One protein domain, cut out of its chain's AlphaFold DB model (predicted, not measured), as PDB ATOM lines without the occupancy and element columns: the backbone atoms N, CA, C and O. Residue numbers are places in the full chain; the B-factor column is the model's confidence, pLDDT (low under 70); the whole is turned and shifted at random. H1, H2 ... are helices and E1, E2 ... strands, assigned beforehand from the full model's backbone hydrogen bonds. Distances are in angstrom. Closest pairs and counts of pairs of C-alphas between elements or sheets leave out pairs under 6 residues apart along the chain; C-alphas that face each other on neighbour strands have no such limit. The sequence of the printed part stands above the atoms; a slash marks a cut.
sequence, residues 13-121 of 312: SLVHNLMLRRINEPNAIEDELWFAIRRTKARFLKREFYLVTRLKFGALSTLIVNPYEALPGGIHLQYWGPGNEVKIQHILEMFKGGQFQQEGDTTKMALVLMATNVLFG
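This is residues 13 to 121 of the 312 residues of an uncharacterized protein of Theobroma cacao (UniProt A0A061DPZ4). Two small hairpins are joined at a corner by the short helix H2: a pair of antiparallel strands, E1 and E2, leads into H2, and H2 packs against H6, the long second arm of a helical hairpin made with H5. H1 lies near E1 and the last part of H6, H4 lies near H5 and the first part of H6, and the short H3 sits far out on a wide loop between H2 and H4. The printed part has 109 residues, with six named helices and two named strands in the order H1, E1, E2, H2, H3, H4, H5, H6, and its class is mostly helix. It is compact, with a radius of gyration of the C-alphas of 14.4 A, and it spans 37 by 35 by 30 A.

H1 is residues 13 to 19, starting with C-alpha 13 at (92.056, 158.623, 148.154). After residues 20 to 31 comes E1, residues 32 to 37, which is 15.4 A long from first to last C-alpha. E2, residues 40 to 45, is 16.6 A long and ends with C-alpha 45 at (103.640, 148.279, 133.542). H2, residues 46 to 53, is 10.4 A long. H3 is residues 61 to 65 and H4 is residues 75 to 80. H5, residues 88 to 97, is 14.2 A long. H6, residues 105 to 119, is the longest helix by residues at 20.0 A, and its last C-alpha, that of Leu 119, is at (88.452, 156.508, 139.465).

The closest C-alphas of H1 and E1 are those of Leu 18 and Phe 35, 7.5 A apart. H1 and H6 are close but not clearly touching, at a steep tilt of 39 degrees, opposite ways, with the C-alphas of Leu 14 and Leu 119 closest at 7.5 A. E1 and E2 form a hairpin and are antiparallel, with 154 degrees between their directions. N 33 and O 44 are within hydrogen-bond range at 2.7 A, and so are N 42 and O 35 at 2.9 A. A short pairing ties residues 22 to 23 to residues 34 to 35 of E1, antiparallel. The closest C-alphas of E1 and H2 are those of Glu 32 and Lys 46, 5.8 A apart. H2 and H6 touch at a steep tilt of 55 degrees, the same way, with the C-alphas of Val 52 and Ala 115 closest at 6.1 A. H2 and H3 are only just apart, at a closest 8.2 A. H4 and H5 are near each other. H4 and H6 are close but not clearly touching and about perpendicular at 80 degrees, with the C-alphas of Ile 75 and Asp 105 closest at 7.0 A. H5 and H6 form a helical hairpin: they touch at a steep tilt of 38 degrees, opposite ways, with the C-alphas of Phe 95 and Met 109 closest at 7.3 A. Among the pairs that are apart are E2 and H6, H2 and H5, and H3 and H6. In H1, H2, H4, H5 and H6 every O i to N i+4 pair is within hydrogen-bond range; in H3 it is 0 of 1, and 0 of 2 for O i to N i+3.

The two C-alphas farthest apart are those of Ala 59 and Gly 97, at 39.5 A. The centres of H2 and H6 lie nearest to the mean of the C-alphas, at 5.5 and 7.5 A, and that of H3 lies farthest, at 18.2 A. The printed part has no cut, and the link from H1 to E1, 12 residues, is long. The mean pLDDT of the printed part is 75.5; the model's confidence is under 70 at residues 13 to 16, 51 to 68 and 115 to 121, and H3 has a mean of 46.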
ATOM      1  N   SER A  13      91.993 159.564 147.032       54.72
ATOM      2  CA  SER A  13      92.056 158.623 148.154       54.72
ATOM      3  C   SER A  13      92.228 157.168 147.708       54.72
ATOM      4  O   SER A  13      92.950 156.420 148.364       54.72
ATOM      5  N   LEU A  14      91.607 156.737 146.602       63.09
ATOM      6  CA  LEU A  14      91.779 155.365 146.106       63.09
ATOM      7  C   LEU A  14      93.206 155.151 145.608       63.09
ATOM      8  O   LEU A  14      93.840 154.150 145.930       63.09
ATOM      9  N   VAL A  15      93.711 156.109 144.840       68.19
ATOM     10  CA  VAL A  15      95.061 156.052 144.283       68.19
ATOM     11  C   VAL A  15      96.090 156.079 145.391       68.19
ATOM     12  O   VAL A  15      97.010 155.271 145.374       68.19
ATOM     13  N   HIS A  16      95.896 156.922 146.400       68.81
ATOM     14  CA  HIS A  16      96.724 156.916 147.595       68.81
ATOM     15  C   HIS A  16      96.746 155.527 148.255       68.81
ATOM     16  O   HIS A  16      97.816 154.971 148.483       68.81
ATOM     17  N   ASN A  17      95.579 154.909 148.464       70.62
ATOM     18  CA  ASN A  17      95.482 153.559 149.029       70.62
ATOM     19  C   ASN A  17      96.144 152.481 148.159       70.62
ATOM     20  O   ASN A  17      96.710 151.526 148.691       70.62
ATOM     21  N   LEU A  18      96.080 152.612 146.834       74.31
ATOM     22  CA  LEU A  18      96.737 151.686 145.918       74.31
ATOM     23  C   LEU A  18      98.261 151.867 145.945       74.31
ATOM     24  O   LEU A  18      98.996 150.889 146.036       74.31
ATOM     25  N   MET A  19      98.733 153.114 145.951       79.12
ATOM     26  CA  MET A  19     100.154 153.448 146.049       79.12
ATOM     27  C   MET A  19     100.761 152.978 147.377       79.12
ATOM     28  O   MET A  19     101.886 152.489 147.378       79.12
ATOM     29  N   LEU A  20     100.008 153.023 148.482       77.44
ATOM     30  CA  LEU A  20     100.423 152.454 149.775       77.44
ATOM     31  C   LEU A  20     100.606 150.928 149.746       77.44
ATOM     32  O   LEU A  20     101.276 150.376 150.615       77.44
ATOM     33  N   ARG A  21     100.006 150.240 148.770       83.81
ATOM     34  CA  ARG A  21     100.124 148.788 148.578       83.81
ATOM     35  C   ARG A  21     101.165 148.400 147.537       83.81
ATOM     36  O   ARG A  21     101.285 147.215 147.222       83.81
ATOM     37  N   ARG A  22     101.903 149.368 146.988       87.62
ATOM     38  CA  ARG A  22     103.037 149.083 146.115       87.62
ATOM     39  C   ARG A  22     104.087 148.299 146.901       87.62
ATOM     40  O   ARG A  22     104.433 148.668 148.021       87.62
ATOM     41  N   ILE A  23     104.595 147.234 146.301       91.75
ATOM     42  CA  ILE A  23     105.679 146.416 146.843       91.75
ATOM     43  C   ILE A  23     106.884 146.470 145.907       91.75
ATOM     44  O   ILE A  23     106.742 146.695 144.705       91.75
ATOM     45  N   ASN A  24     108.071 146.265 146.475       93.75
ATOM     46  CA  ASN A  24     109.297 146.105 145.703       93.75
ATOM     47  C   ASN A  24     109.473 144.617 145.403       93.75
ATOM     48  O   ASN A  24     109.678 143.828 146.326       93.75
ATOM     49  N   GLU A  25     109.369 144.236 144.131       94.69
ATOM     50  CA  GLU A  25     109.696 142.880 143.695       94.69
ATOM     51  C   GLU A  25     111.172 142.860 143.267       94.69
ATOM     52  O   GLU A  25     111.556 143.675 142.429       94.69
ATOM     53  N   PRO A  26     112.014 141.968 143.818       91.94
ATOM     54  CA  PRO A  26     113.463 141.993 143.582       91.94
ATOM     55  C   PRO A  26     113.849 141.751 142.117       91.94
ATOM     56  O   PRO A  26     114.921 142.167 141.699       91.94
ATOM     57  N   ASN A  27     112.959 141.126 141.341       93.81
ATOM     58  CA  ASN A  27     113.144 140.854 139.916       93.81
ATOM     59  C   ASN A  27     112.273 141.758 139.025       93.81
ATOM     60  O   ASN A  27     112.057 141.432 137.858       93.81
ATOM     61  N   ALA A  28     111.713 142.846 139.568       90.06
ATOM     62  CA  ALA A  28     110.940 143.791 138.769       90.06
ATOM     63  C   ALA A  28     111.838 144.483 137.741       90.06
ATOM     64  O   ALA A  28     112.899 145.010 138.077       90.06
ATOM     65  N   ILE A  29     111.364 144.541 136.499       92.62
ATOM     66  CA  ILE A  29     111.960 145.402 135.475       92.62
ATOM     67  C   ILE A  29     111.678 146.862 135.861       92.62
ATOM     68  O   ILE A  29     110.669 147.153 136.504       92.62
ATOM     69  N   GLU A  30     112.548 147.794 135.464       88.75
ATOM     70  CA  GLU A  30     112.461 149.214 135.834       88.75
ATOM     71  C   GLU A  30     111.072 149.828 135.583       88.75
ATOM     72  O   GLU A  30     110.627 150.684 136.349       88.75
ATOM     73  N   ASP A  31     110.353 149.355 134.563       90.25
ATOM     74  CA  ASP A  31     109.023 149.830 134.178       90.25
ATOM     75  C   ASP A  31     107.847 149.041 134.749       90.25
ATOM     76  O   ASP A  31     106.703 149.255 134.343       90.25
ATOM     77  N   GLU A  32     108.083 148.187 135.737       92.12
ATOM     78  CA  GLU A  32     107.035 147.448 136.427       92.12
ATOM     79  C   GLU A  32     106.660 148.068 137.774       92.12
ATOM     80  O   GLU A  32     107.481 148.502 138.583       92.12
ATOM     81  N   LEU A  33     105.360 148.065 138.035       88.75
ATOM     82  CA  LEU A  33     104.739 148.392 139.301       88.75
ATOM     83  C   LEU A  33     104.078 147.132 139.841       88.75
ATOM     84  O   LEU A  33     103.182 146.553 139.224       88.75
ATOM     85  N   TRP A  34     104.521 146.725 141.022       92.69
ATOM     86  CA  TRP A  34     103.982 145.579 141.727       92.69
ATOM     87  C   TRP A  34     103.151 146.051 142.910       92.69
ATOM     88  O   TRP A  34     103.565 146.925 143.671       92.69
ATOM     89  N   PHE A  35     101.972 145.466 143.073       86.88
ATOM     90  CA  PHE A  35     101.048 145.794 144.149       86.88
ATOM     91  C   PHE A  35     100.655 144.529 144.900       86.88
ATOM     92  O   PHE A  35     100.264 143.529 144.295       86.88
ATOM     93  N   ALA A  36     100.708 144.585 146.228       85.62
ATOM     94  CA  ALA A  36     100.122 143.566 147.082       85.62
ATOM     95  C   ALA A  36      98.622 143.838 147.223       85.62
ATOM     96  O   ALA A  36      98.181 144.733 147.950       85.62
ATOM     97  N   ILE A  37      97.808 143.053 146.525       77.19
ATOM     98  CA  ILE A  37      96.356 143.118 146.633       77.19
ATOM     99  C   ILE A  37      95.909 141.891 147.421       77.19
ATOM    100  O   ILE A  37      95.730 140.803 146.884       77.19
ATOM    101  N   ARG A  38      95.707 142.069 148.732       80.12
ATOM    102  CA  ARG A  38      95.425 140.960 149.661       80.12
ATOM    103  C   ARG A  38      96.586 139.951 149.665       80.12
ATOM    104  O   ARG A  38      97.688 140.321 150.044       80.12
ATOM    105  N   ARG A  39      96.326 138.695 149.273       79.62
ATOM    106  CA  ARG A  39      97.307 137.599 149.197       79.62
ATOM    107  C   ARG A  39      97.904 137.426 147.799       79.62
ATOM    108  O   ARG A  39      98.764 136.572 147.620       79.62
ATOM    109  N   THR A  40      97.446 138.199 146.814       75.50
ATOM    110  CA  THR A  40      97.957 138.125 145.445       75.50
ATOM    111  C   THR A  40      98.833 139.328 145.134       75.50
ATOM    112  O   THR A  40      98.641 140.433 145.651       75.50
ATOM    113  N   LYS A  41      99.820 139.096 144.273       88.56
ATOM    114  CA  LYS A  41     100.620 140.156 143.673       88.56
ATOM    115  C   LYS A  41     100.005 140.499 142.322       88.56
ATOM    116  O   LYS A  41      99.715 139.604 141.532       88.56
ATOM    117  N   ALA A  42      99.792 141.782 142.071       85.31
ATOM    118  CA  ALA A  42      99.383 142.289 140.773       85.31
ATOM    119  C   ALA A  42     100.543 143.068 140.161       85.31
ATOM    120  O   ALA A  42     101.147 143.907 140.830       85.31
ATOM    121  N   ARG A  43     100.833 142.784 138.894       92.25
ATOM    122  CA  ARG A  43     101.870 143.448 138.111       92.25
ATOM    123  C   ARG A  43     101.206 144.350 137.081       92.25
ATOM    124  O   ARG A  43     100.308 143.901 136.373       92.25
ATOM    125  N   PHE A  44     101.668 145.586 137.001       83.69
ATOM    126  CA  PHE A  44     101.317 146.538 135.955       83.69
ATOM    127  C   PHE A  44     102.592 147.129 135.384       83.69
ATOM    128  O   PHE A  44     103.500 147.465 136.138       83.69
ATOM    129  N   LEU A  45     102.651 147.354 134.081       85.69
ATOM    130  CA  LEU A  45     103.640 148.279 133.542       85.69
ATOM    131  C   LEU A  45     103.278 149.710 133.964       85.69
ATOM    132  O   LEU A  45     102.098 150.050 134.062       85.69
ATOM    133  N   LYS A  46     104.267 150.589 134.158       83.19
ATOM    134  CA  LYS A  46     104.032 152.019 134.443       83.19
ATOM    135  C   LYS A  46     103.067 152.632 133.424       83.19
ATOM    136  O   LYS A  46     102.141 153.340 133.806       83.19
ATOM    137  N   ARG A  47     103.226 152.304 132.134       77.25
ATOM    138  CA  ARG A  47     102.339 152.775 131.054       77.25
ATOM    139  C   ARG A  47     100.904 152.266 131.207       77.25
ATOM    140  O   ARG A  47      99.975 153.058 131.090       77.25
ATOM    141  N   GLU A  48     100.720 150.979 131.501       78.75
ATOM    142  CA  GLU A  48      99.394 150.392 131.755       78.75
ATOM    143  C   GLU A  48      98.735 151.043 132.969       78.75
ATOM    144  O   GLU A  48      97.573 151.435 132.921       78.75
ATOM    145  N   PHE A  49      99.503 151.228 134.039       79.00
ATOM    146  CA  PHE A  49      99.045 151.890 135.245       79.00
ATOM    147  C   PHE A  49      98.571 153.322 134.968       79.00
ATOM    148  O   PHE A  49      97.493 153.707 135.421       79.00
ATOM    149  N   TYR A  50      99.319 154.100 134.181       76.44
ATOM    150  CA  TYR A  50      98.916 155.451 133.787       76.44
ATOM    151  C   TYR A  50      97.684 155.469 132.887       76.44
ATOM    152  O   TYR A  50      96.830 156.330 133.061       76.44
ATOM    153  N   LEU A  51      97.545 154.517 131.962       69.00
ATOM    154  CA  LEU A  51      96.347 154.409 131.122       69.00
ATOM    155  C   LEU A  51      95.101 154.122 131.961       69.00
ATOM    156  O   LEU A  51      94.072 154.775 131.797       69.00
ATOM    157  N   VAL A  52      95.221 153.176 132.891       64.50
ATOM    158  CA  VAL A  52      94.129 152.736 133.762       64.50
ATOM    159  C   VAL A  52      93.741 153.834 134.752       64.50
ATOM    160  O   VAL A  52      92.558 154.077 134.974       64.50
ATOM    161  N   THR A  53      94.721 154.525 135.335       64.94
ATOM    162  CA  THR A  53      94.459 155.540 136.366       64.94
ATOM    163  C   THR A  53      94.264 156.952 135.831       64.94
ATOM    164  O   THR A  53      93.806 157.821 136.571       64.94
ATOM    165  N   ARG A  54      94.651 157.197 134.572       64.88
ATOM    166  CA  ARG A  54      94.836 158.529 133.969       64.88
ATOM    167  C   ARG A  54      95.685 159.487 134.814       64.88
ATOM    168  O   ARG A  54      95.655 160.698 134.601       64.88
ATOM    169  N   LEU A  55      96.476 158.955 135.745       62.03
ATOM    170  CA  LEU A  55      97.411 159.734 136.540       62.03
ATOM    171  C   LEU A  55      98.634 160.078 135.717       62.03
ATOM    172  O   LEU A  55      99.256 159.205 135.121       62.03
ATOM    173  N   LYS A  56      99.019 161.348 135.743       55.25
ATOM    174  CA  LYS A  56     100.301 161.794 135.207       55.25
ATOM    175  C   LYS A  56     101.268 161.954 136.378       55.25
ATOM    176  O   LYS A  56     101.082 162.853 137.189       55.25
ATOM    177  N   PHE A  57     102.275 161.090 136.485       48.75
ATOM    178  CA  PHE A  57     103.385 161.290 137.422       48.75
ATOM    179  C   PHE A  57     104.624 161.759 136.649       48.75
ATOM    180  O   PHE A  57     105.117 161.044 135.781       48.75
ATOM    181  N   GLY A  58     105.135 162.950 136.980       50.53
ATOM    182  CA  GLY A  58     106.357 163.509 136.387       50.53
ATOM    183  C   GLY A  58     106.212 164.008 134.942       50.53
ATOM    184  O   GLY A  58     105.108 164.109 134.401       50.53
ATOM    185  N   ALA A  59     107.350 164.349 134.325       45.31
ATOM    186  CA  ALA A  59     107.440 164.806 132.939       45.31
ATOM    187  C   ALA A  59     107.124 163.651 131.970       45.31
ATOM    188  O   ALA A  59     108.003 162.973 131.450       45.31
ATOM    189  N   LEU A  60     105.832 163.431 131.733       45.50
ATOM    190  CA  LEU A  60     105.285 162.446 130.794       45.50
ATOM    191  C   LEU A  60     105.400 162.890 129.323       45.50
ATOM    192  O   LEU A  60     104.694 162.371 128.459       45.50
ATOM    193  N   SER A  61     106.246 163.880 129.036       44.28
ATOM    194  CA  SER A  61     106.364 164.545 127.736       44.28
ATOM    195  C   SER A  61     106.656 163.552 126.609       44.28
ATOM    196  O   SER A  61     106.161 163.720 125.505       44.28
ATOM    197  N   THR A  62     107.385 162.472 126.891       43.97
ATOM    198  CA  THR A  62     107.718 161.425 125.910       43.97
ATOM    199  C   THR A  62     106.606 160.388 125.708       43.97
ATOM    200  O   THR A  62     106.521 159.781 124.645       43.97
ATOM    201  N   LEU A  63     105.720 160.193 126.690       46.00
ATOM    202  CA  LEU A  63     104.609 159.232 126.621       46.00
ATOM    203  C   LEU A  63     103.340 159.820 125.989       46.00
ATOM    204  O   LEU A  63     102.514 159.059 125.498       46.00
ATOM    205  N   ILE A  64     103.175 161.147 126.021       44.72
ATOM    206  CA  ILE A  64     102.033 161.850 125.409       44.72
ATOM    207  C   ILE A  64     102.264 162.092 123.911       44.72
ATOM    208  O   ILE A  64     101.305 162.112 123.146       44.72
ATOM    209  N   VAL A  65     103.520 162.262 123.485       50.75
ATOM    210  CA  VAL A  65     103.853 162.510 122.070       50.75
ATOM    211  C   VAL A  65     103.683 161.247 121.222       50.75
ATOM    212  O   VAL A  65     103.318 161.344 120.053       50.75
ATOM    213  N   ASN A  66     103.869 160.065 121.814       49.97
ATOM    214  CA  ASN A  66     103.675 158.806 121.106       49.97
ATOM    215  C   ASN A  66     102.240 158.294 121.307       49.97
ATOM    216  O   ASN A  66     101.861 158.012 122.453       49.97
ATOM    217  N   PRO A  67     101.444 158.129 120.232       59.38
ATOM    218  CA  PRO A  67     100.123 157.527 120.335       59.38
ATOM    219  C   PRO A  67     100.221 156.159 121.018       59.38
ATOM    220  O   PRO A  67     101.243 155.466 120.971       59.38
ATOM    221  N   TYR A  68      99.161 155.781 121.728       61.28
ATOM    222  CA  TYR A  68      99.109 154.474 122.363       61.28
ATOM    223  C   TYR A  68      99.146 153.373 121.299       61.28
ATOM    224  O   TYR A  68      98.141 153.059 120.669       61.28
ATOM    225  N   GLU A  69     100.321 152.780 121.111       72.00
ATOM    226  CA  GLU A  69     100.463 151.528 120.384       72.00
ATOM    227  C   GLU A  69     100.042 150.378 121.295       72.00
ATOM    228  O   GLU A  69     100.644 150.134 122.347       72.00
ATOM    229  N   ALA A  70      98.968 149.697 120.896       72.19
ATOM    230  CA  ALA A  70      98.499 148.506 121.578       72.19
ATOM    231  C   ALA A  70      99.568 147.410 121.477       72.19
ATOM    232  O   ALA A  70     100.017 147.068 120.383       72.19
ATOM    233  N   LEU A  71      99.962 146.852 122.621       74.38
ATOM    234  CA  LEU A  71     100.942 145.771 122.649       74.38
ATOM    235  C   LEU A  71     100.376 144.503 121.979       74.38
ATOM    236  O   LEU A  71      99.225 144.137 122.256       74.38
ATOM    237  N   PRO A  72     101.176 143.794 121.161       79.56
ATOM    238  CA  PRO A  72     100.833 142.463 120.671       79.56
ATOM    239  C   PRO A  72     100.494 141.526 121.833       79.56
ATOM    240  O   PRO A  72     101.263 141.403 122.784       79.56
ATOM    241  N   GLY A  73      99.319 140.895 121.788       82.06
ATOM    242  CA  GLY A  73      98.837 140.017 122.863       82.06
ATOM    243  C   GLY A  73      98.357 140.735 124.132       82.06
ATOM    244  O   GLY A  73      97.968 140.078 125.094       82.06
ATOM    245  N   GLY A  74      98.354 142.070 124.159       82.38
ATOM    246  CA  GLY A  74      97.709 142.832 125.221       82.38
ATOM    247  C   GLY A  74      96.186 142.750 125.120       82.38
ATOM    248  O   GLY A  74      95.629 142.667 124.022       82.38
ATOM    249  N   ILE A  75      95.500 142.877 126.262       81.62
ATOM    250  CA  ILE A  75      94.028 142.842 126.317       81.62
ATOM    251  C   ILE A  75      93.376 143.858 125.372       81.62
ATOM    252  O   ILE A  75      92.294 143.619 124.848       81.62
ATOM    253  N   HIS A  76      94.046 144.982 125.107       81.31
ATOM    254  CA  HIS A  76      93.492 145.992 124.223       81.31
ATOM    255  C   HIS A  76      93.412 145.520 122.776       81.31
ATOM    256  O   HIS A  76      92.371 145.636 122.135       81.31
ATOM    257  N   LEU A  77      94.507 144.955 122.273       84.88
ATOM    258  CA  LEU A  77      94.552 144.436 120.916       84.88
ATOM    259  C   LEU A  77      93.628 143.224 120.767       84.88
ATOM    260  O   LEU A  77      92.931 143.106 119.766       84.88
ATOM    261  N   GLN A  78      93.603 142.365 121.784       87.88
ATOM    262  CA  GLN A  78      92.882 141.099 121.757       87.88
ATOM    263  C   GLN A  78      91.357 141.259 121.748       87.88
ATOM    264  O   GLN A  78      90.681 140.503 121.055       87.88
ATOM    265  N   TYR A  79      90.819 142.229 122.494       86.00
ATOM    266  CA  TYR A  79      89.368 142.410 122.618       86.00
ATOM    267  C   TYR A  79      88.822 143.604 121.833       86.00
ATOM    268  O   TYR A  79      87.645 143.603 121.477       86.00
ATOM    269  N   TRP A  80      89.641 144.620 121.548       86.06
ATOM    270  CA  TRP A  80      89.156 145.874 120.960       86.06
ATOM    271  C   TRP A  80      89.876 146.288 119.682       86.06
ATOM    272  O   TRP A  80      89.370 147.143 118.964       86.06
ATOM    273  N   GLY A  81      91.009 145.670 119.352       83.88
ATOM    274  CA  GLY A  81      91.808 146.035 118.188       83.88
ATOM    275  C   GLY A  81      92.638 147.314 118.388       83.88
ATOM    276  O   GLY A  81      92.558 147.988 119.422       83.88
ATOM    277  N   PRO A  82      93.509 147.637 117.421       81.31
ATOM    278  CA  PRO A  82      94.374 148.806 117.500       81.31
ATOM    279  C   PRO A  82      93.573 150.092 117.253       81.31
ATOM    280  O   PRO A  82      92.768 150.161 116.331       81.31
ATOM    281  N   GLY A  83      93.799 151.121 118.075       74.25
ATOM    282  CA  GLY A  83      93.261 152.472 117.854       74.25
ATOM    283  C   GLY A  83      91.769 152.679 118.143       74.25
ATOM    284  O   GLY A  83      91.298 153.809 118.053       74.25
ATOM    285  N   ASN A  84      91.025 151.636 118.522       73.81
ATOM    286  CA  ASN A  84      89.608 151.776 118.845       73.81
ATOM    287  C   ASN A  84      89.402 152.322 120.258       73.81
ATOM    288  O   ASN A  84      89.966 151.811 121.227       73.81
ATOM    289  N   GLU A  85      88.542 153.333 120.382       74.00
ATOM    290  CA  GLU A  85      88.069 153.786 121.684       74.00
ATOM    291  C   GLU A  85      87.112 152.749 122.281       74.00
ATOM    292  O   GLU A  85      86.136 152.317 121.660       74.00
ATOM    293  N   VAL A  86      87.390 152.347 123.518       75.12
ATOM    294  CA  VAL A  86      86.624 151.308 124.199       75.12
ATOM    295  C   VAL A  86      85.538 151.946 125.047       75.12
ATOM    296  O   VAL A  86      85.804 152.552 126.086       75.12
ATOM    297  N   LYS A  87      84.281 151.770 124.634       80.06
ATOM    298  CA  LYS A  87      83.129 152.184 125.440       80.06
ATOM    299  C   LYS A  87      82.992 151.276 126.661       80.06
ATOM    300  O   LYS A  87      82.992 150.054 126.529       80.06
ATOM    301  N   ILE A  88      82.773 151.867 127.837       75.44
ATOM    302  CA  ILE A  88      82.607 151.127 129.101       75.44
ATOM    303  C   ILE A  88      81.493 150.072 129.036       75.44
ATOM    304  O   ILE A  88      81.635 148.980 129.582       75.44
ATOM    305  N   GLN A  89      80.421 150.365 128.295       78.44
ATOM    306  CA  GLN A  89      79.311 149.446 128.062       78.44
ATOM    307  C   GLN A  89      79.772 148.132 127.412       78.44
ATOM    308  O   GLN A  89      79.362 147.059 127.843       78.44
ATOM    309  N   HIS A  90      80.693 148.210 126.449       81.31
ATOM    310  CA  HIS A  90      81.255 147.038 125.783       81.31
ATOM    311  C   HIS A  90      82.074 146.191 126.773       81.31
ATOM    312  O   HIS A  90      81.951 144.970 126.812       81.31
ATOM    313  N   ILE A  91      82.852 146.828 127.654       80.94
ATOM    314  CA  ILE A  91      83.611 146.125 128.704       80.94
ATOM    315  C   ILE A  91      82.661 145.404 129.669       80.94
ATOM    316  O   ILE A  91      82.896 144.248 130.021       80.94
ATOM    317  N   LEU A  92      81.567 146.057 130.072       78.69
ATOM    318  CA  LEU A  92      80.543 145.460 130.932       78.69
ATOM    319  C   LEU A  92      79.846 144.273 130.261       78.69
ATOM    320  O   LEU A  92      79.585 143.272 130.923       78.69
ATOM    321  N   GLU A  93      79.545 144.367 128.968       85.31
ATOM    322  CA  GLU A  93      78.939 143.279 128.194       85.31
ATOM    323  C   GLU A  93      79.877 142.083 128.060       85.31
ATOM    324  O   GLU A  93      79.454 140.960 128.334       85.31
ATOM    325  N   MET A  94      81.159 142.309 127.761       85.00
ATOM    326  CA  MET A  94      82.161 141.237 127.766       85.00
ATOM    327  C   MET A  94      82.284 140.586 129.142       85.00
ATOM    328  O   MET A  94      82.324 139.362 129.252       85.00
ATOM    329  N   PHE A  95      82.287 141.391 130.206       82.19
ATOM    330  CA  PHE A  95      82.373 140.879 131.569       82.19
ATOM    331  C   PHE A  95      81.148 140.053 131.963       82.19
ATOM    332  O   PHE A  95      81.292 138.996 132.571       82.19
ATOM    333  N   LYS A  96      79.943 140.487 131.570       82.81
ATOM    334  CA  LYS A  96      78.700 139.720 131.750       82.81
ATOM    335  C   LYS A  96      78.698 138.428 130.934       82.81
ATOM    336  O   LYS A  96      78.199 137.417 131.417       82.81
ATOM    337  N   GLY A  97      79.237 138.470 129.717       88.44
ATOM    338  CA  GLY A  97      79.362 137.303 128.848       88.44
ATOM    339  C   GLY A  97      80.371 136.278 129.367       88.44
ATOM    340  O   GLY A  97      80.232 135.095 129.071       88.44
ATOM    341  N   GLY A  98      81.367 136.715 130.147       84.62
ATOM    342  CA  GLY A  98      82.390 135.848 130.737       84.62
ATOM    343  C   GLY A  98      83.311 135.185 129.708       84.62
ATOM    344  O   GLY A  98      84.026 134.246 130.046       84.62
ATOM    345  N   GLN A  99      83.294 135.645 128.454       82.94
ATOM    346  CA  GLN A  99      84.060 135.046 127.363       82.94
ATOM    347  C   GLN A  99      85.460 135.655 127.297       82.94
ATOM    348  O   GLN A  99      85.741 136.535 126.485       82.94
ATOM    349  N   PHE A 100      86.331 135.189 128.186       90.50
ATOM    350  CA  PHE A 100      87.738 135.573 128.208       90.50
ATOM    351  C   PHE A 100      88.598 134.459 127.620       90.50
ATOM    352  O   PHE A 100      88.415 133.288 127.936       90.50
ATOM    353  N   GLN A 101      89.525 134.835 126.744       89.38
ATOM    354  CA  GLN A 101      90.378 133.905 126.011       89.38
ATOM    355  C   GLN A 101      91.567 133.410 126.843       89.38
ATOM    356  O   GLN A 101      91.998 132.278 126.645       89.38
ATOM    357  N   GLN A 102      92.109 134.233 127.751       90.12
ATOM    358  CA  GLN A 102      93.266 133.866 128.573       90.12
ATOM    359  C   GLN A 102      92.958 133.914 130.070       90.12
ATOM    360  O   GLN A 102      92.187 134.746 130.562       90.12
ATOM    361  N   GLU A 103      93.638 133.043 130.812       78.50
ATOM    362  CA  GLU A 103      93.648 133.075 132.267       78.50
ATOM    363  C   GLU A 103      94.242 134.411 132.755       78.50
ATOM    364  O   GLU A 103      95.324 134.833 132.347       78.50
ATOM    365  N   GLY A 104      93.490 135.126 133.594       80.12
ATOM    366  CA  GLY A 104      93.858 136.456 134.094       80.12
ATOM    367  C   GLY A 104      93.259 137.638 133.321       80.12
ATOM    368  O   GLY A 104      93.243 138.749 133.854       80.12
ATOM    369  N   ASP A 105      92.679 137.438 132.135       86.19
ATOM    370  CA  ASP A 105      91.996 138.522 131.409       86.19
ATOM    371  C   ASP A 105      90.759 139.021 132.152       86.19
ATOM    372  O   ASP A 105      90.511 140.225 132.206       86.19
ATOM    373  N   THR A 106      90.040 138.122 132.828       83.88
ATOM    374  CA  THR A 106      88.947 138.484 133.737       83.88
ATOM    375  C   THR A 106      89.426 139.442 134.824       83.88
ATOM    376  O   THR A 106      88.762 140.433 135.116       83.88
ATOM    377  N   THR A 107      90.599 139.188 135.411       78.44
ATOM    378  CA  THR A 107      91.182 140.050 136.446       78.44
ATOM    379  C   THR A 107      91.575 141.404 135.871       78.44
ATOM    380  O   THR A 107      91.249 142.428 136.465       78.44
ATOM    381  N   LYS A 108      92.213 141.433 134.697       80.69
ATOM    382  CA  LYS A 108      92.573 142.684 134.016       80.69
ATOM    383  C   LYS A 108      91.325 143.499 133.660       80.69
ATOM    384  O   LYS A 108      91.300 144.693 133.931       80.69
ATOM    385  N   MET A 109      90.253 142.873 133.164       83.50
ATOM    386  CA  MET A 109      88.983 143.565 132.904       83.50
ATOM    387  C   MET A 109      88.285 144.031 134.169       83.50
ATOM    388  O   MET A 109      87.757 145.138 134.190       83.50
ATOM    389  N   ALA A 110      88.310 143.240 135.242       78.25
ATOM    390  CA  ALA A 110      87.796 143.674 136.534       78.25
ATOM    391  C   ALA A 110      88.563 144.900 137.048       78.25
ATOM    392  O   ALA A 110      87.954 145.808 137.604       78.25
ATOM    393  N   LEU A 111      89.879 144.957 136.830       75.69
ATOM    394  CA  LEU A 111      90.710 146.109 137.171       75.69
ATOM    395  C   LEU A 111      90.399 147.318 136.286       75.69
ATOM    396  O   LEU A 111      90.313 148.419 136.819       75.69
ATOM    397  N   VAL A 112      90.154 147.126 134.985       75.19
ATOM    398  CA  VAL A 112      89.692 148.200 134.089       75.19
ATOM    399  C   VAL A 112      88.331 148.722 134.543       75.19
ATOM    400  O   VAL A 112      88.191 149.917 134.742       75.19
ATOM    401  N   LEU A 113      87.354 147.854 134.813       77.06
ATOM    402  CA  LEU A 113      86.037 148.251 135.325       77.06
ATOM    403  C   LEU A 113      86.125 148.929 136.694       77.06
ATOM    404  O   LEU A 113      85.415 149.896 136.949       77.06
ATOM    405  N   MET A 114      86.983 148.437 137.586       74.25
ATOM    406  CA  MET A 114      87.200 149.030 138.904       74.25
ATOM    407  C   MET A 114      87.844 150.405 138.774       74.25
ATOM    408  O   MET A 114      87.397 151.354 139.407       74.25
ATOM    409  N   ALA A 115      88.852 150.536 137.920       65.31
ATOM    410  CA  ALA A 115      89.454 151.815 137.613       65.31
ATOM    411  C   ALA A 115      88.428 152.757 136.988       65.31
ATOM    412  O   ALA A 115      88.284 153.877 137.454       65.31
ATOM    413  N   THR A 116      87.632 152.305 136.018       63.75
ATOM    414  CA  THR A 116      86.669 153.186 135.364       63.75
ATOM    415  C   THR A 116      85.567 153.642 136.321       63.75
ATOM    416  O   THR A 116      85.296 154.835 136.426       63.75
ATOM    417  N   ASN A 117      84.969 152.718 137.071       62.25
ATOM    418  CA  ASN A 117      83.855 153.033 137.968       62.25
ATOM    419  C   ASN A 117      84.305 153.786 139.227       62.25
ATOM    420  O   ASN A 117      83.605 154.689 139.680       62.25
ATOM    421  N   VAL A 118      85.467 153.442 139.795       54.97
ATOM    422  CA  VAL A 118      85.936 154.041 141.054       54.97
ATOM    423  C   VAL A 118      86.796 155.286 140.818       54.97
ATOM    424  O   VAL A 118      86.715 156.221 141.612       54.97
ATOM    425  N   LEU A 119      87.595 155.346 139.745       49.88
ATOM    426  CA  LEU A 119      88.452 156.508 139.465       49.88
ATOM    427  C   LEU A 119      87.735 157.605 138.679       49.88
ATOM    428  O   LEU A 119      88.030 158.767 138.937       49.88
ATOM    429  N   PHE A 120      86.790 157.271 137.789       50.25
ATOM    430  CA  PHE A 120      85.981 158.280 137.083       50.25
ATOM    431  C   PHE A 120      84.619 158.531 137.730       50.25
ATOM    432  O   PHE A 120      83.772 159.175 137.124       50.25
ATOM    433  N   GLY A 121      84.360 158.010 138.932       50.38
ATOM    434  CA  GLY A 121      83.090 158.259 139.625       50.38
ATOM    435  C   GLY A 121      81.842 157.839 138.834       50.38
ATOM    436  O   GLY A 121      80.746 158.258 139.175       50.38
TER     437      GLY A 121